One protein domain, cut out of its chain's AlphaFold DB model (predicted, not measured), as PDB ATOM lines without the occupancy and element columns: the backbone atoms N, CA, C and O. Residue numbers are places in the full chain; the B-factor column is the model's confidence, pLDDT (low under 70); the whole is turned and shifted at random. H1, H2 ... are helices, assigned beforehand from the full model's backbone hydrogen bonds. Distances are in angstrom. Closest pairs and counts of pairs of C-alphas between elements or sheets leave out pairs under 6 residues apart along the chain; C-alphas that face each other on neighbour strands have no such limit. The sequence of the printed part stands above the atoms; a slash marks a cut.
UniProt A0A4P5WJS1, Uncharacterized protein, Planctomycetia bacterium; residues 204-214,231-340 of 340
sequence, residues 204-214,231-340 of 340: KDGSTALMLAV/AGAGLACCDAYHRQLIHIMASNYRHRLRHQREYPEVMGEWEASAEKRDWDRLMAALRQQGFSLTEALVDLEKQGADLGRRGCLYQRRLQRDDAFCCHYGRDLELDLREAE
ATOM      1  N   LYS A 204     -28.414 -10.363 -14.033       76.81
ATOM      2  CA  LYS A 204     -27.736 -11.175 -15.067       76.81
ATOM      3  C   LYS A 204     -26.253 -11.430 -14.786       76.81
ATOM      4  O   LYS A 204     -25.725 -12.447 -15.224       76.81
ATOM      5  N   ASP A 205     -25.604 -10.531 -14.052       76.56
ATOM      6  CA  ASP A 205     -24.207 -10.678 -13.639       76.56
ATOM      7  C   ASP A 205     -24.068 -11.498 -12.342       76.56
ATOM      8  O   ASP A 205     -22.968 -11.656 -11.816       76.56
ATOM      9  N   GLY A 206     -25.171 -12.026 -11.803       81.12
ATOM     10  CA  GLY A 206     -25.210 -12.825 -10.581       81.12
ATOM     11  C   GLY A 206     -25.160 -12.005  -9.284       81.12
ATOM     12  O   GLY A 206     -25.130 -12.580  -8.196       81.12
ATOM     13  N   SER A 207     -25.143 -10.674  -9.354       84.31
ATOM     14  CA  SER A 207     -25.091  -9.833  -8.155       84.31
ATOM     15  C   SER A 207     -26.440  -9.827  -7.446       84.31
ATOM     16  O   SER A 207     -27.456  -9.616  -8.096       84.31
ATOM     17  N   THR A 208     -26.451 -10.000  -6.123       87.38
ATOM     18  CA  THR A 208     -27.637  -9.708  -5.302       87.38
ATOM     19  C   THR A 208     -27.704  -8.218  -4.961       87.38
ATOM     20  O   THR A 208     -26.695  -7.505  -5.030       87.38
ATOM     21  N   ALA A 209     -28.858  -7.735  -4.497       83.31
ATOM     22  CA  ALA A 209     -28.997  -6.353  -4.038       83.31
ATOM     23  C   ALA A 209     -27.989  -6.011  -2.922       83.31
ATOM     24  O   ALA A 209     -27.406  -4.929  -2.913       83.31
ATOM     25  N   LEU A 210     -27.715  -6.967  -2.026       85.25
ATOM     26  CA  LEU A 210     -26.714  -6.810  -0.970       85.25
ATOM     27  C   LEU A 210     -25.285  -6.686  -1.528       85.25
ATOM     28  O   LEU A 210     -24.496  -5.896  -1.012       85.25
ATOM     29  N   MET A 211     -24.948  -7.425  -2.590       84.12
ATOM     30  CA  MET A 211     -23.651  -7.296  -3.264       84.12
ATOM     31  C   MET A 211     -23.481  -5.923  -3.913       84.12
ATOM     32  O   MET A 211     -22.438  -5.295  -3.725       84.12
ATOM     33  N   LEU A 212     -24.509  -5.434  -4.615       81.56
ATOM     34  CA  LEU A 212     -24.476  -4.112  -5.247       81.56
ATOM     35  C   LEU A 212     -24.296  -2.998  -4.211       81.56
ATOM     36  O   LEU A 212     -23.481  -2.103  -4.419       81.56
ATOM     37  N   ALA A 213     -24.988  -3.089  -3.072       79.56
ATOM     38  CA  ALA A 213     -24.880  -2.113  -1.987       79.56
ATOM     39  C   ALA A 213     -23.446  -1.979  -1.446       79.56
ATOM     40  O   ALA A 213     -23.035  -0.893  -1.045       79.56
ATOM     41  N   VAL A 214     -22.680  -3.077  -1.432       79.31
ATOM     42  CA  VAL A 214     -21.277  -3.087  -0.992       79.31
ATOM     43  C   VAL A 214     -20.325  -2.684  -2.119       79.31
ATOM     44  O   VAL A 214     -19.304  -2.053  -1.860       79.31
ATOM     45  N   ALA A 231     -33.383  -8.633   7.511       81.56
ATOM     46  CA  ALA A 231     -34.504  -9.175   6.756       81.56
ATOM     47  C   ALA A 231     -34.223 -10.566   6.153       81.56
ATOM     48  O   ALA A 231     -35.116 -11.155   5.551       81.56
ATOM     49  N   GLY A 232     -33.015 -11.113   6.339       82.12
ATOM     50  CA  GLY A 232     -32.658 -12.462   5.905       82.12
ATOM     51  C   GLY A 232     -32.027 -12.543   4.516       82.12
ATOM     52  O   GLY A 232     -32.049 -13.614   3.912       82.12
ATOM     53  N   ALA A 233     -31.455 -11.448   3.998       85.38
ATOM     54  CA  ALA A 233     -30.653 -11.504   2.779       85.38
ATOM     55  C   ALA A 233     -29.490 -12.498   2.946       85.38
ATOM     56  O   ALA A 233     -28.712 -12.440   3.902       85.38
ATOM     57  N   GLY A 234     -29.383 -13.429   2.008       82.62
ATOM     58  CA  GLY A 234     -28.402 -14.500   1.995       82.62
ATOM     59  C   GLY A 234     -27.000 -13.977   1.707       82.62
ATOM     60  O   GLY A 234     -26.769 -13.201   0.780       82.62
ATOM     61  N   LEU A 235     -26.036 -14.445   2.497       84.25
ATOM     62  CA  LEU A 235     -24.635 -14.022   2.396       84.25
ATOM     63  C   LEU A 235     -23.797 -14.936   1.485       84.25
ATOM     64  O   LEU A 235     -22.684 -14.576   1.098       84.25
ATOM     65  N   ALA A 236     -24.338 -16.112   1.156       83.75
ATOM     66  CA  ALA A 236     -23.648 -17.194   0.458       83.75
ATOM     67  C   ALA A 236     -23.760 -17.139  -1.073       83.75
ATOM     68  O   ALA A 236     -23.001 -17.831  -1.751       83.75
ATOM     69  N   CYS A 237     -24.680 -16.330  -1.615       84.69
ATOM     70  CA  CYS A 237     -24.883 -16.224  -3.059       84.69
ATOM     71  C   CYS A 237     -23.572 -15.864  -3.774       84.69
ATOM     72  O   CYS A 237     -22.734 -15.146  -3.222       84.69
ATOM     73  N   CYS A 238     -23.412 -16.354  -5.003       84.81
ATOM     74  CA  CYS A 238     -22.239 -16.116  -5.842       84.81
ATOM     75  C   CYS A 238     -22.628 -15.342  -7.103       84.81
ATOM     76  O   CYS A 238     -23.613 -15.702  -7.751       84.81
ATOM     77  N   ASP A 239     -21.819 -14.352  -7.477       83.81
ATOM     78  CA  ASP A 239     -21.938 -13.662  -8.763       83.81
ATOM     79  C   ASP A 239     -21.397 -14.506  -9.940       83.81
ATOM     80  O   ASP A 239     -20.893 -15.624  -9.761       83.81
ATOM     81  N   ALA A 240     -21.475 -13.968 -11.162       79.88
ATOM     82  CA  ALA A 240     -20.969 -14.611 -12.378       79.88
ATOM     83  C   ALA A 240     -19.441 -14.824 -12.375       79.88
ATOM     84  O   ALA A 240     -18.924 -15.635 -13.140       79.88
ATOM     85  N   TYR A 241     -18.710 -14.138 -11.491       79.50
ATOM     86  CA  TYR A 241     -17.272 -14.316 -11.269       79.50
ATOM     87  C   TYR A 241     -16.972 -15.283 -10.113       79.50
ATOM     88  O   TYR A 241     -15.820 -15.398  -9.686       79.50
ATOM     89  N   HIS A 242     -17.998 -15.971  -9.599       82.56
ATOM     90  CA  HIS A 242     -17.942 -16.862  -8.439       82.56
ATOM     91  C   HIS A 242     -17.539 -16.155  -7.137       82.56
ATOM     92  O   HIS A 242     -17.071 -16.794  -6.193       82.56
ATOM     93  N   ARG A 243     -17.724 -14.834  -7.066       85.25
ATOM     94  CA  ARG A 243     -17.479 -14.043  -5.863       85.25
ATOM     95  C   ARG A 243     -18.729 -14.039  -4.997       85.25
ATOM     96  O   ARG A 243     -19.828 -13.732  -5.441       85.25
ATOM     97  N   GLN A 244     -18.524 -14.332  -3.725       87.50
ATOM     98  CA  GLN A 244     -19.499 -14.087  -2.658       87.50
ATOM     99  C   GLN A 244     -19.331 -12.685  -2.067       87.50
ATOM    100  O   GLN A 244     -18.296 -12.041  -2.269       87.50
ATOM    101  N   LEU A 245     -20.285 -12.256  -1.240       87.75
ATOM    102  CA  LEU A 245     -20.252 -10.959  -0.554       87.75
ATOM    103  C   LEU A 245     -18.917 -10.691   0.166       87.75
ATOM    104  O   LEU A 245     -18.362  -9.597   0.057       87.75
ATOM    105  N   ILE A 246     -18.354 -11.708   0.833       88.25
ATOM    106  CA  ILE A 246     -17.061 -11.603   1.528       88.25
ATOM    107  C   ILE A 246     -15.909 -11.211   0.589       88.25
ATOM    108  O   ILE A 246     -15.017 -10.470   0.993       88.25
ATOM    109  N   HIS A 247     -15.935 -11.641  -0.675       88.00
ATOM    110  CA  HIS A 247     -14.908 -11.303  -1.663       88.00
ATOM    111  C   HIS A 247     -15.040  -9.851  -2.128       88.00
ATOM    112  O   HIS A 247     -14.034  -9.159  -2.284       88.00
ATOM    113  N   ILE A 248     -16.268  -9.356  -2.298       86.88
ATOM    114  CA  ILE A 248     -16.518  -7.947  -2.637       86.88
ATOM    115  C   ILE A 248     -16.043  -7.054  -1.481       86.88
ATOM    116  O   ILE A 248     -15.276  -6.111  -1.690       86.88
ATOM    117  N   MET A 249     -16.388  -7.415  -0.241       87.44
ATOM    118  CA  MET A 249     -15.904  -6.726   0.959       87.44
ATOM    119  C   MET A 249     -14.378  -6.763   1.085       87.44
ATOM    120  O   MET A 249     -13.765  -5.739   1.392       87.44
ATOM    121  N   ALA A 250     -13.752  -7.915   0.826       89.19
ATOM    122  CA  ALA A 250     -12.301  -8.077   0.852       89.19
ATOM    123  C   ALA A 250     -11.606  -7.194  -0.194       89.19
ATOM    124  O   ALA A 250     -10.600  -6.554   0.112       89.19
ATOM    125  N   SER A 251     -12.165  -7.101  -1.405       86.12
ATOM    126  CA  SER A 251     -11.666  -6.227  -2.472       86.12
ATOM    127  C   SER A 251     -11.705  -4.751  -2.060       86.12
ATOM    128  O   SER A 251     -10.694  -4.047  -2.148       86.12
ATOM    129  N   ASN A 252     -12.835  -4.299  -1.508       83.31
ATOM    130  CA  ASN A 252     -12.985  -2.935  -1.000       83.31
ATOM    131  C   ASN A 252     -12.024  -2.640   0.158       83.31
ATOM    132  O   ASN A 252     -11.396  -1.581   0.195       83.31
ATOM    133  N   TYR A 253     -11.872  -3.583   1.090       85.12
ATOM    134  CA  TYR A 253     -10.939  -3.454   2.206       85.12
ATOM    135  C   TYR A 253      -9.484  -3.379   1.722       85.12
ATOM    136  O   TYR A 253      -8.732  -2.506   2.149       85.12
ATOM    137  N   ARG A 254      -9.096  -4.215   0.749       84.44
ATOM    138  CA  ARG A 254      -7.772  -4.173   0.109       84.44
ATOM    139  C   ARG A 254      -7.508  -2.826  -0.563       84.44
ATOM    140  O   ARG A 254      -6.408  -2.289  -0.431       84.44
ATOM    141  N   HIS A 255      -8.496  -2.273  -1.267       81.44
ATOM    142  CA  HIS A 255      -8.395  -0.940  -1.860       81.44
ATOM    143  C   HIS A 255      -8.158   0.134  -0.787       81.44
ATOM    144  O   HIS A 255      -7.273   0.973  -0.948       81.44
ATOM    145  N   ARG A 256      -8.879   0.072   0.340       79.06
ATOM    146  CA  ARG A 256      -8.686   0.992   1.475       79.06
ATOM    147  C   ARG A 256      -7.306   0.862   2.112       79.06
ATOM    148  O   ARG A 256      -6.662   1.877   2.326       79.06
ATOM    149  N   LEU A 257      -6.802  -0.356   2.323       80.81
ATOM    150  CA  LEU A 257      -5.444  -0.572   2.843       80.81
ATOM    151  C   LEU A 257      -4.353  -0.019   1.913       80.81
ATOM    152  O   LEU A 257      -3.307   0.418   2.385       80.81
ATOM    153  N   ARG A 258      -4.564  -0.038   0.590       81.31
ATOM    154  CA  ARG A 258      -3.649   0.624  -0.355       81.31
ATOM    155  C   ARG A 258      -3.721   2.139  -0.209       81.31
ATOM    156  O   ARG A 258      -2.682   2.764  -0.043       81.31
ATOM    157  N   HIS A 259      -4.932   2.692  -0.171       78.38
ATOM    158  CA  HIS A 259      -5.147   4.124   0.038       78.38
ATOM    159  C   HIS A 259      -4.575   4.610   1.381       78.38
ATOM    160  O   HIS A 259      -3.999   5.684   1.441       78.38
ATOM    161  N   GLN A 260      -4.640   3.796   2.441       79.88
ATOM    162  CA  GLN A 260      -4.012   4.066   3.740       79.88
ATOM    163  C   GLN A 260      -2.496   4.246   3.641       79.88
ATOM    164  O   GLN A 260      -1.933   5.067   4.358       79.88
ATOM    165  N   ARG A 261      -1.813   3.446   2.811       79.94
ATOM    166  CA  ARG A 261      -0.352   3.554   2.654       79.94
ATOM    167  C   ARG A 261       0.046   4.892   2.040       79.94
ATOM    168  O   ARG A 261       1.141   5.369   2.311       79.94
ATOM    169  N   GLU A 262      -0.833   5.453   1.218       79.94
ATOM    170  CA  GLU A 262      -0.648   6.744   0.561       79.94
ATOM    171  C   GLU A 262      -1.143   7.906   1.444       79.94
ATOM    172  O   GLU A 262      -0.511   8.958   1.449       79.94
ATOM    173  N   TYR A 263      -2.201   7.689   2.239       79.81
ATOM    174  CA  TYR A 263      -2.894   8.698   3.056       79.81
ATOM    175  C   TYR A 263      -3.333   8.132   4.429       79.81
ATOM    176  O   TYR A 263      -4.490   7.721   4.598       79.81
ATOM    177  N   PRO A 264      -2.434   8.053   5.429       78.00
ATOM    178  CA  PRO A 264      -2.723   7.443   6.734       78.00
ATOM    179  C   PRO A 264      -3.823   8.146   7.546       78.00
ATOM    180  O   PRO A 264      -4.552   7.493   8.290       78.00
ATOM    181  N   GLU A 265      -3.969   9.461   7.395       75.94
ATOM    182  CA  GLU A 265      -4.964  10.301   8.074       75.94
ATOM    183  C   GLU A 265      -6.414   9.906   7.751       75.94
ATOM    184  O   GLU A 265      -7.282   9.949   8.623       75.94
ATOM    185  N   VAL A 266      -6.655   9.407   6.535       73.44
ATOM    186  CA  VAL A 266      -7.981   8.982   6.053       73.44
ATOM    187  C   VAL A 266      -8.487   7.743   6.806       73.44
ATOM    188  O   VAL A 266      -9.693   7.507   6.898       73.44
ATOM    189  N   MET A 267      -7.588   6.947   7.397       74.69
ATOM    190  CA  MET A 267      -7.995   5.782   8.185       74.69
ATOM    191  C   MET A 267      -8.610   6.148   9.525       74.69
ATOM    192  O   MET A 267      -9.554   5.480   9.936       74.69
ATOM    193  N   GLY A 268      -8.131   7.208  10.182       77.25
ATOM    194  CA  GLY A 268      -8.733   7.674  11.432       77.25
ATOM    195  C   GLY A 268     -10.180   8.128  11.222       77.25
ATOM    196  O   GLY A 268     -11.061   7.802  12.016       77.25
ATOM    197  N   GLU A 269     -10.444   8.807  10.103       77.88
ATOM    198  CA  GLU A 269     -11.796   9.212   9.706       77.88
ATOM    199  C   GLU A 269     -12.694   8.004   9.416       77.88
ATOM    200  O   GLU A 269     -13.845   7.963   9.853       77.88
ATOM    201  N   TRP A 270     -12.167   6.990   8.722       78.00
ATOM    202  CA  TRP A 270     -12.906   5.755   8.467       78.00
ATOM    203  C   TRP A 270     -13.200   4.990   9.756       78.00
ATOM    204  O   TRP A 270     -14.343   4.599   9.966       78.00
ATOM    205  N   GLU A 271     -12.223   4.811  10.644       81.00
ATOM    206  CA  GLU A 271     -12.421   4.115  11.920       81.00
ATOM    207  C   GLU A 271     -13.488   4.785  12.794       81.00
ATOM    208  O   GLU A 271     -14.266   4.095  13.454       81.00
ATOM    209  N   ALA A 272     -13.583   6.115  12.740       81.56
ATOM    210  CA  ALA A 272     -14.614   6.887  13.430       81.56
ATOM    211  C   ALA A 272     -15.968   6.941  12.685       81.56
ATOM    212  O   ALA A 272     -16.959   7.435  13.231       81.56
ATOM    213  N   SER A 273     -16.041   6.457  11.442       77.00
ATOM    214  CA  SER A 273     -17.215   6.617  10.580       77.00
ATOM    215  C   SER A 273     -18.379   5.678  10.936       77.00
ATOM    216  O   SER A 273     -18.225   4.605  11.524       77.00
ATOM    217  N   ALA A 274     -19.595   6.059  10.525       74.19
ATOM    218  CA  ALA A 274     -20.744   5.148  10.526       74.19
ATOM    219  C   ALA A 274     -20.515   3.937   9.607       74.19
ATOM    220  O   ALA A 274     -20.832   2.815   9.991       74.19
ATOM    221  N   GLU A 275     -19.863   4.163   8.465       73.88
ATOM    222  CA  GLU A 275     -19.493   3.125   7.507       73.88
ATOM    223  C   GLU A 275     -18.725   1.968   8.179       73.88
ATOM    224  O   GLU A 275     -19.065   0.802   7.979       73.88
ATOM    225  N   LYS A 276     -17.708   2.266   9.000       81.94
ATOM    226  CA  LYS A 276     -16.908   1.226   9.662       81.94
ATOM    227  C   LYS A 276     -17.746   0.361  10.594       81.94
ATOM    228  O   LYS A 276     -17.574  -0.856  10.619       81.94
ATOM    229  N   ARG A 277     -18.658   0.980  11.348       80.75
ATOM    230  CA  ARG A 277     -19.536   0.267  12.288       80.75
ATOM    231  C   ARG A 277     -20.416  -0.751  11.570       80.75
ATOM    232  O   ARG A 277     -20.608  -1.856  12.070       80.75
ATOM    233  N   ASP A 278     -20.917  -0.403  10.395       76.75
ATOM    234  CA  ASP A 278     -21.755  -1.301   9.607       76.75
ATOM    235  C   ASP A 278     -20.941  -2.363   8.866       76.75
ATOM    236  O   ASP A 278     -21.356  -3.523   8.814       76.75
ATOM    237  N   TRP A 279     -19.736  -2.022   8.395       82.25
ATOM    238  CA  TRP A 279     -18.784  -3.021   7.905       82.25
ATOM    239  C   TRP A 279     -18.473  -4.067   8.986       82.25
ATOM    240  O   TRP A 279     -18.513  -5.263   8.706       82.25
ATOM    241  N   ASP A 280     -18.244  -3.645  10.236       85.31
ATOM    242  CA  ASP A 280     -17.996  -4.558  11.359       85.31
ATOM    243  C   ASP A 280     -19.193  -5.463  11.653       85.31
ATOM    244  O   ASP A 280     -19.013  -6.656  11.903       85.31
ATOM    245  N   ARG A 281     -20.418  -4.925  11.589       84.44
ATOM    246  CA  ARG A 281     -21.650  -5.713  11.748       84.44
ATOM    247  C   ARG A 281     -21.781  -6.772  10.659       84.44
ATOM    248  O   ARG A 281     -22.049  -7.931  10.970       84.44
ATOM    249  N   LEU A 282     -21.554  -6.394   9.402       83.50
ATOM    250  CA  LEU A 282     -21.634  -7.322   8.275       83.50
ATOM    251  C   LEU A 282     -20.540  -8.394   8.356       83.50
ATOM    252  O   LEU A 282     -20.810  -9.579   8.170       83.50
ATOM    253  N   MET A 283     -19.321  -8.001   8.729       87.12
ATOM    254  CA  MET A 283     -18.229  -8.937   8.981       87.12
ATOM    255  C   MET A 283     -18.514  -9.884  10.144       87.12
ATOM    256  O   MET A 283     -18.137 -11.053  10.076       87.12
ATOM    257  N   ALA A 284     -19.169  -9.415  11.206       87.88
ATOM    258  CA  ALA A 284     -19.591 -10.270  12.308       87.88
ATOM    259  C   ALA A 284     -20.628 -11.305  11.847       87.88
ATOM    260  O   ALA A 284     -20.472 -12.484  12.161       87.88
ATOM    261  N   ALA A 285     -21.622 -10.897  11.049       86.75
ATOM    262  CA  ALA A 285     -22.618 -11.804  10.471       86.75
ATOM    263  C   ALA A 285     -21.975 -12.857   9.548       86.75
ATOM    264  O   ALA A 285     -22.252 -14.049   9.670       86.75
ATOM    265  N   LEU A 286     -21.042 -12.437   8.689       87.31
ATOM    266  CA  LEU A 286     -20.271 -13.334   7.825       87.31
ATOM    267  C   LEU A 286     -19.437 -14.337   8.637       87.31
ATOM    268  O   LEU A 286     -19.465 -15.533   8.361       87.31
ATOM    269  N   ARG A 287     -18.741 -13.886   9.687       89.12
ATOM    270  CA  ARG A 287     -17.955 -14.778  10.558       89.12
ATOM    271  C   ARG A 287     -18.822 -15.805  11.282       89.12
ATOM    272  O   ARG A 287     -18.404 -16.949  11.412       89.12
ATOM    273  N   GLN A 288     -20.016 -15.418  11.733       87.81
ATOM    274  CA  GLN A 288     -20.964 -16.346  12.363       87.81
ATOM    275  C   GLN A 288     -21.420 -17.451  11.404       87.81
ATOM    276  O   GLN A 288     -21.651 -18.572  11.843       87.81
ATOM    277  N   GLN A 289     -21.497 -17.156  10.105       85.00
ATOM    278  CA  GLN A 289     -21.799 -18.138   9.059       85.00
ATOM    279  C   GLN A 289     -20.548 -18.863   8.519       85.00
ATOM    280  O   GLN A 289     -20.636 -19.589   7.535       85.00
ATOM    281  N   GLY A 290     -19.380 -18.684   9.147       86.69
ATOM    282  CA  GLY A 290     -18.145 -19.391   8.791       86.69
ATOM    283  C   GLY A 290     -17.321 -18.753   7.668       86.69
ATOM    284  O   GLY A 290     -16.325 -19.335   7.247       86.69
ATOM    285  N   PHE A 291     -17.671 -17.555   7.190       87.69
ATOM    286  CA  PHE A 291     -16.880 -16.863   6.168       87.69
ATOM    287  C   PHE A 291     -15.637 -16.188   6.770       87.69
ATOM    288  O   PHE A 291     -15.709 -15.480   7.779       87.69
ATOM    289  N   SER A 292     -14.492 -16.342   6.098       89.81
ATOM    290  CA  SER A 292     -13.204 -15.784   6.523       89.81
ATOM    291  C   SER A 292     -12.706 -14.689   5.577       89.81
ATOM    292  O   SER A 292     -12.504 -14.910   4.383       89.81
ATOM    293  N   LEU A 293     -12.435 -13.501   6.129       89.56
ATOM    294  CA  LEU A 293     -11.848 -12.383   5.378       89.56
ATOM    295  C   LEU A 293     -10.455 -12.722   4.844       89.56
ATOM    296  O   LEU A 293     -10.121 -12.374   3.716       89.56
ATOM    297  N   THR A 294      -9.640 -13.395   5.657       88.94
ATOM    298  CA  THR A 294      -8.273 -13.769   5.285       88.94
ATOM    299  C   THR A 294      -8.278 -14.723   4.098       88.94
ATOM    300  O   THR A 294      -7.505 -14.545   3.163       88.94
ATOM    301  N   GLU A 295      -9.179 -15.705   4.101       87.44
ATOM    302  CA  GLU A 295      -9.310 -16.656   2.996       87.44
ATOM    303  C   GLU A 295      -9.795 -15.980   1.715       87.44
ATOM    304  O   GLU A 295      -9.235 -16.246   0.653       87.44
ATOM    305  N   ALA A 296     -10.765 -15.066   1.823       88.62
ATOM    306  CA  ALA A 296     -11.246 -14.284   0.689       88.62
ATOM    307  C   ALA A 296     -10.149 -13.373   0.106       88.62
ATOM    308  O   ALA A 296     -10.033 -13.240  -1.110       88.62
ATOM    309  N   LEU A 297      -9.300 -12.771   0.947       87.25
ATOM    310  CA  LEU A 297      -8.144 -11.992   0.484       87.25
ATOM    311  C   LEU A 297      -7.131 -12.869  -0.264       87.25
ATOM    312  O   LEU A 297      -6.635 -12.460  -1.311       87.25
ATOM    313  N   VAL A 298      -6.850 -14.076   0.240       85.81
ATOM    314  CA  VAL A 298      -5.972 -15.044  -0.437       85.81
ATOM    315  C   VAL A 298      -6.548 -15.459  -1.791       85.81
ATOM    316  O   VAL A 298      -5.800 -15.564  -2.762       85.81
ATOM    317  N   ASP A 299      -7.862 -15.660  -1.880       84.56
ATOM    318  CA  ASP A 299      -8.515 -15.981  -3.151       84.56
ATOM    319  C   ASP A 299      -8.373 -14.870  -4.177       84.56
ATOM    320  O   ASP A 299      -8.055 -15.148  -5.328       84.56
ATOM    321  N   LEU A 300      -8.557 -13.615  -3.767       82.00
ATOM    322  CA  LEU A 300      -8.402 -12.470  -4.663       82.00
ATOM    323  C   LEU A 300      -6.961 -12.316  -5.174       82.00
ATOM    324  O   LEU A 300      -6.762 -11.876  -6.306       82.00
ATOM    325  N   GLU A 301      -5.953 -12.669  -4.368       80.38
ATOM    326  CA  GLU A 301      -4.556 -12.700  -4.827       80.38
ATOM    327  C   GLU A 301      -4.321 -13.819  -5.850       80.38
ATOM    328  O   GLU A 301      -3.655 -13.600  -6.861       80.38
ATOM    329  N   LYS A 302      -4.906 -15.004  -5.630       77.88
ATOM    330  CA  LYS A 302      -4.809 -16.136  -6.564       77.88
ATOM    331  C   LYS A 302      -5.562 -15.879  -7.871       77.88
ATOM    332  O   LYS A 302      -5.046 -16.204  -8.935       77.88
ATOM    333  N   GLN A 303      -6.740 -15.263  -7.806       72.69
ATOM    334  CA  GLN A 303      -7.566 -14.953  -8.974       72.69
ATOM    335  C   GLN A 303      -6.866 -13.964  -9.912       72.69
ATOM    336  O   GLN A 303      -6.911 -14.132 -11.124       72.69
ATOM    337  N   GLY A 304      -6.165 -12.961  -9.370       61.22
ATOM    338  CA  GLY A 304      -5.380 -12.024 -10.181       61.22
ATOM    339  C   GLY A 304      -4.235 -12.677 -10.969       61.22
ATOM    340  O   GLY A 304      -3.727 -12.067 -11.908       61.22
ATOM    341  N   ALA A 305      -3.839 -13.902 -10.604       55.78
ATOM    342  CA  ALA A 305      -2.793 -14.675 -11.269       55.78
ATOM    343  C   ALA A 305      -3.329 -15.694 -12.297       55.78
ATOM    344  O   ALA A 305      -2.535 -16.235 -13.065       55.78
ATOM    345  N   ASP A 306      -4.643 -15.946 -12.339       54.59
ATOM    346  CA  ASP A 306      -5.271 -16.970 -13.181       54.59
ATOM    347  C   ASP A 306      -6.430 -16.368 -13.999       54.59
ATOM    348  O   ASP A 306      -7.525 -16.126 -13.494       54.59
ATOM    349  N   LEU A 307      -6.172 -16.084 -15.280       50.81
ATOM    350  CA  LEU A 307      -7.117 -15.426 -16.199       50.81
ATOM    351  C   LEU A 307      -8.069 -16.415 -16.910       50.81
ATOM    352  O   LEU A 307      -8.778 -16.030 -17.843       50.81
ATOM    353  N   GLY A 308      -8.073 -17.698 -16.530       53.84
ATOM    354  CA  GLY A 308      -8.926 -18.721 -17.141       53.84
ATOM    355  C   GLY A 308     -10.386 -18.689 -16.661       53.84
ATOM    356  O   GLY A 308     -10.672 -18.376 -15.508       53.84
ATOM    357  N   ARG A 309     -11.330 -19.125 -17.516       49.50
ATOM    358  CA  ARG A 309     -12.778 -19.260 -17.194       49.50
ATOM    359  C   ARG A 309     -13.096 -20.211 -16.019       49.50
ATOM    360  O   ARG A 309     -14.237 -20.262 -15.585       49.50
ATOM    361  N   ARG A 310     -12.115 -20.972 -15.522       61.94
ATOM    362  CA  ARG A 310     -12.225 -21.941 -14.410       61.94
ATOM    363  C   ARG A 310     -11.197 -21.639 -13.307       61.94
ATOM    364  O   ARG A 310     -10.518 -22.548 -12.835       61.94
ATOM    365  N   GLY A 311     -11.039 -20.359 -12.964       70.25
ATOM    366  CA  GLY A 311     -10.046 -19.892 -11.990       70.25
ATOM    367  C   GLY A 311     -10.267 -20.406 -10.559       70.25
ATOM    368  O   GLY A 311     -11.224 -21.120 -10.261       70.25
ATOM    369  N   CYS A 312      -9.394 -20.013  -9.629       76.31
ATOM    370  CA  CYS A 312      -9.372 -20.545  -8.258       76.31
ATOM    371  C   CYS A 312     -10.709 -20.437  -7.492       76.31
ATOM    372  O   CYS A 312     -11.041 -21.335  -6.721       76.31
ATOM    373  N   LEU A 313     -11.497 -19.378  -7.723       78.62
ATOM    374  CA  LEU A 313     -12.816 -19.207  -7.100       78.62
ATOM    375  C   LEU A 313     -13.842 -20.226  -7.602       78.62
ATOM    376  O   LEU A 313     -14.634 -20.730  -6.811       78.62
ATOM    377  N   TYR A 314     -13.792 -20.581  -8.888       76.44
ATOM    378  CA  TYR A 314     -14.630 -21.640  -9.449       76.44
ATOM    379  C   TYR A 314     -14.331 -22.982  -8.772       76.44
ATOM    380  O   TYR A 314     -15.237 -23.666  -8.304       76.44
ATOM    381  N   GLN A 315     -13.049 -23.334  -8.646       77.56
ATOM    382  CA  GLN A 315     -12.635 -24.579  -7.993       77.56
ATOM    383  C   GLN A 315     -13.029 -24.614  -6.516       77.56
ATOM    384  O   GLN A 315     -13.516 -25.632  -6.030       77.56
ATOM    385  N   ARG A 316     -12.852 -23.497  -5.802       77.88
ATOM    386  CA  ARG A 316     -13.257 -23.384  -4.400       77.88
ATOM    387  C   ARG A 316     -14.770 -23.491  -4.244       77.88
ATOM    388  O   ARG A 316     -15.218 -24.152  -3.317       77.88
ATOM    389  N   ARG A 317     -15.555 -22.906  -5.153       79.94
ATOM    390  CA  ARG A 317     -17.017 -23.042  -5.164       79.94
ATOM    391  C   ARG A 317     -17.449 -24.506  -5.219       79.94
ATOM    392  O   ARG A 317     -18.293 -24.894  -4.427       79.94
ATOM    393  N   LEU A 318     -16.844 -25.318  -6.091       79.75
ATOM    394  CA  LEU A 318     -17.177 -26.746  -6.229       79.75
ATOM    395  C   LEU A 318     -16.886 -27.582  -4.973       79.75
ATOM    396  O   LEU A 318     -17.415 -28.677  -4.833       79.75
ATOM    397  N   GLN A 319     -16.033 -27.090  -4.073       79.69
ATOM    398  CA  GLN A 319     -15.672 -27.775  -2.829       79.69
ATOM    399  C   GLN A 319     -16.587 -27.407  -1.653       79.69
ATOM    400  O   GLN A 319     -16.364 -27.892  -0.547       79.69
ATOM    401  N   ARG A 320     -17.567 -26.521  -1.858       74.06
ATOM    402  CA  ARG A 320     -18.444 -26.014  -0.800       74.06
ATOM    403  C   ARG A 320     -19.843 -26.606  -0.905       74.06
ATOM    404  O   ARG A 320     -20.364 -26.799  -1.998       74.06
ATOM    405  N   ASP A 321     -20.487 -26.768   0.245       69.38
ATOM    406  CA  ASP A 321     -21.867 -27.261   0.327       69.38
ATOM    407  C   ASP A 321     -22.886 -26.289  -0.302       69.38
ATOM    408  O   ASP A 321     -23.966 -26.692  -0.726       69.38
ATOM    409  N   ASP A 322     -22.540 -25.001  -0.410       70.31
ATOM    410  CA  ASP A 322     -23.361 -23.946  -1.014       70.31
ATOM    411  C   ASP A 322     -23.079 -23.726  -2.513       70.31
ATOM    412  O   ASP A 322     -23.546 -22.737  -3.085       70.31
ATOM    413  N   ALA A 323     -22.362 -24.642  -3.180       67.75
ATOM    414  CA  ALA A 323     -21.970 -24.512  -4.587       67.75
ATOM    415  C   ALA A 323     -23.142 -24.138  -5.516       67.75
ATOM    416  O   ALA A 323     -22.975 -23.330  -6.438       67.75
ATOM    417  N   PHE A 324     -24.336 -24.667  -5.226       75.06
ATOM    418  CA  PHE A 324     -25.541 -24.542  -6.048       75.06
ATOM    419  C   PHE A 324     -26.654 -23.691  -5.403       75.06
ATOM    420  O   PHE A 324     -27.803 -23.744  -5.826       75.06
ATOM    421  N   CYS A 325     -26.332 -22.884  -4.382       69.50
ATOM    422  CA  CYS A 325     -27.323 -22.185  -3.547       69.50
ATOM    423  C   CYS A 325     -28.124 -21.061  -4.237       69.50
ATOM    424  O   CYS A 325     -29.072 -20.545  -3.650       69.50
ATOM    425  N   CYS A 326     -27.758 -20.664  -5.455       71.50
ATOM    426  CA  CYS A 326     -28.339 -19.522  -6.162       71.50
ATOM    427  C   CYS A 326     -28.722 -19.877  -7.608       71.50
ATOM    428  O   CYS A 326     -28.452 -20.990  -8.063       71.50
ATOM    429  N   HIS A 327     -29.360 -18.962  -8.349       69.38
ATOM    430  CA  HIS A 327     -29.722 -19.193  -9.759       69.38
ATOM    431  C   HIS A 327     -28.501 -19.620 -10.578       69.38
ATOM    432  O   HIS A 327     -28.489 -20.696 -11.164       69.38
ATOM    433  N   TYR A 328     -27.413 -18.853 -10.483       68.69
ATOM    434  CA  TYR A 328     -26.152 -19.165 -11.164       68.69
ATOM    435  C   TYR A 328     -25.468 -20.441 -10.636       68.69
ATOM    436  O   TYR A 328     -24.509 -20.950 -11.210       68.69
ATOM    437  N   GLY A 329     -25.883 -20.923  -9.463       66.88
ATOM    438  CA  GLY A 329     -25.494 -22.228  -8.938       66.88
ATOM    439  C   GLY A 329     -26.252 -23.362  -9.593       66.88
ATOM    440  O   GLY A 329     -25.636 -24.341  -9.984       66.88
ATOM    441  N   ARG A 330     -27.556 -23.203  -9.783       71.12
ATOM    442  CA  ARG A 330     -28.368 -24.179 -10.511       71.12
ATOM    443  C   ARG A 330     -27.969 -24.268 -11.984       71.12
ATOM    444  O   ARG A 330     -27.875 -25.375 -12.496       71.12
ATOM    445  N   ASP A 331     -27.642 -23.144 -12.621       72.88
ATOM    446  CA  ASP A 331     -27.090 -23.143 -13.985       72.88
ATOM    447  C   ASP A 331     -25.777 -23.939 -14.047       72.88
ATOM    448  O   ASP A 331     -25.617 -24.820 -14.885       72.88
ATOM    449  N   LEU A 332     -24.873 -23.712 -13.085       73.19
ATOM    450  CA  LEU A 332     -23.636 -24.485 -12.966       73.19
ATOM    451  C   LEU A 332     -23.898 -25.982 -12.732       73.19
ATOM    452  O   LEU A 332     -23.172 -26.819 -13.259       73.19
ATOM    453  N   GLU A 333     -24.901 -26.337 -11.930       77.62
ATOM    454  CA  GLU A 333     -25.281 -27.733 -11.701       77.62
ATOM    455  C   GLU A 333     -25.763 -28.407 -12.995       77.62
ATOM    456  O   GLU A 333     -25.381 -29.545 -13.272       77.62
ATOM    457  N   LEU A 334     -26.569 -27.708 -13.800       78.69
ATOM    458  CA  LEU A 334     -27.033 -28.189 -15.103       78.69
ATOM    459  C   LEU A 334     -25.867 -28.368 -16.080       78.69
ATOM    460  O   LEU A 334     -25.730 -29.446 -16.652       78.69
ATOM    461  N   ASP A 335     -24.987 -27.370 -16.190       79.12
ATOM    462  CA  ASP A 335     -23.791 -27.430 -17.039       79.12
ATOM    463  C   ASP A 335     -22.895 -28.631 -16.686       79.12
ATOM    464  O   ASP A 335     -22.321 -29.272 -17.567       79.12
ATOM    465  N   LEU A 336     -22.753 -28.944 -15.391       79.06
ATOM    466  CA  LEU A 336     -21.976 -30.097 -14.931       79.06
ATOM    467  C   LEU A 336     -22.640 -31.424 -15.313       79.06
ATOM    468  O   LEU A 336     -21.938 -32.330 -15.746       79.06
ATOM    469  N   ARG A 337     -23.972 -31.526 -15.203       80.94
ATOM    470  CA  ARG A 337     -24.730 -32.728 -15.599       80.94
ATOM    471  C   ARG A 337     -24.715 -32.974 -17.107       80.94
ATOM    472  O   ARG A 337     -24.777 -34.122 -17.517       80.94
ATOM    473  N   GLU A 338     -24.666 -31.924 -17.925       83.00
ATOM    474  CA  GLU A 338     -24.557 -32.052 -19.388       83.00
ATOM    475  C   GLU A 338     -23.143 -32.430 -19.860       83.00
ATOM    476  O   GLU A 338     -22.966 -32.876 -20.995       83.00
ATOM    477  N   ALA A 339     -22.127 -32.232 -19.013       75.00
ATOM    478  CA  ALA A 339     -20.735 -32.564 -19.307       75.00
ATOM    479  C   ALA A 339     -20.340 -34.008 -18.927       75.00
ATOM    480  O   ALA A 339     -19.251 -34.446 -19.317       75.00
ATOM    481  N   GLU A 340     -21.186 -34.707 -18.165       65.00
ATOM    482  CA  GLU A 340     -21.096 -36.139 -17.824       65.00
ATOM    483  C   GLU A 340     -21.763 -37.013 -18.894       65.00
ATOM    484  O   GLU A 340     -21.183 -38.082 -19.212       65.00
TER     485      GLU A 340
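Overview. This is residues 204 to 214 and 231 to 340 of the 340 residues of an uncharacterized protein of Planctomycetia bacterium (UniProt A0A4P5WJS1). Picture an open triangle of helices H2, H3 and H4 at one end, H5 crossing the first part of H2 near the middle, and H6 then H7 reaching to the other end. The 121 printed residues hold seven named helices, H1 to H7 in order, and no named strand: all helix. The whole is only just compact, close to loose, with a radius of gyration of the C-alphas of 15.9 A, and spans 55 by 36 by 25 A.

Along the chain. Start at H1, residues 209 to 214, with C-alpha 209 at (-28.997, -6.353, -4.038). After the cut, find H2, residues 245 to 262, 26.4 A long from C-alpha 245 at (-20.252, -10.959, -0.554). Next come H3, residues 265 to 271; H4, residues 274 to 288, 21.6 A long; H5, residues 293 to 303, 15.2 A; H6, residues 312 to 318; and H7, residues 327 to 338, 16.9 A, ending at (-24.557, -32.052, -19.388).

Arrangement. Look at H2, whose residues 245 to 249 alone touch H1, the closest C-alphas being Met 211 and Leu 245, 5.7 A apart, at a shallow tilt of 14 degrees, the same way. Its residues 246 to 254 alone touch H5, about perpendicular at 85 degrees; the closest C-alphas, His 247 and Ala 296, are 5.3 A apart. H2 and H4 are close but not clearly touching, with the closest C-alphas, Ile 246 and Leu 286, 7.3 A apart. H3 is also close to H2 but not clearly touching, the closest C-alphas, Gln 260 and Met 267, being 6.2 A apart. H5 touches H6, the closest C-alphas being Gln 303 and Cys 312 at 5.9 A. H7 touches no helix. Every O i to N i+4 pair is within hydrogen-bond range in H1, H2, H4, H5, H6 and H7, and 2 of 3 in H3.

Size, cuts and confidence. The C-alphas farthest apart, Glu 265 and Glu 340, are 55.6 A apart. Residues 215 to 230 are not printed; C-alphas 214 and 231 are 16.5 A apart across this cut. Of the links that are printed whole, none is long. Confidence is under 70 at 14 residues, among them 304 to 310.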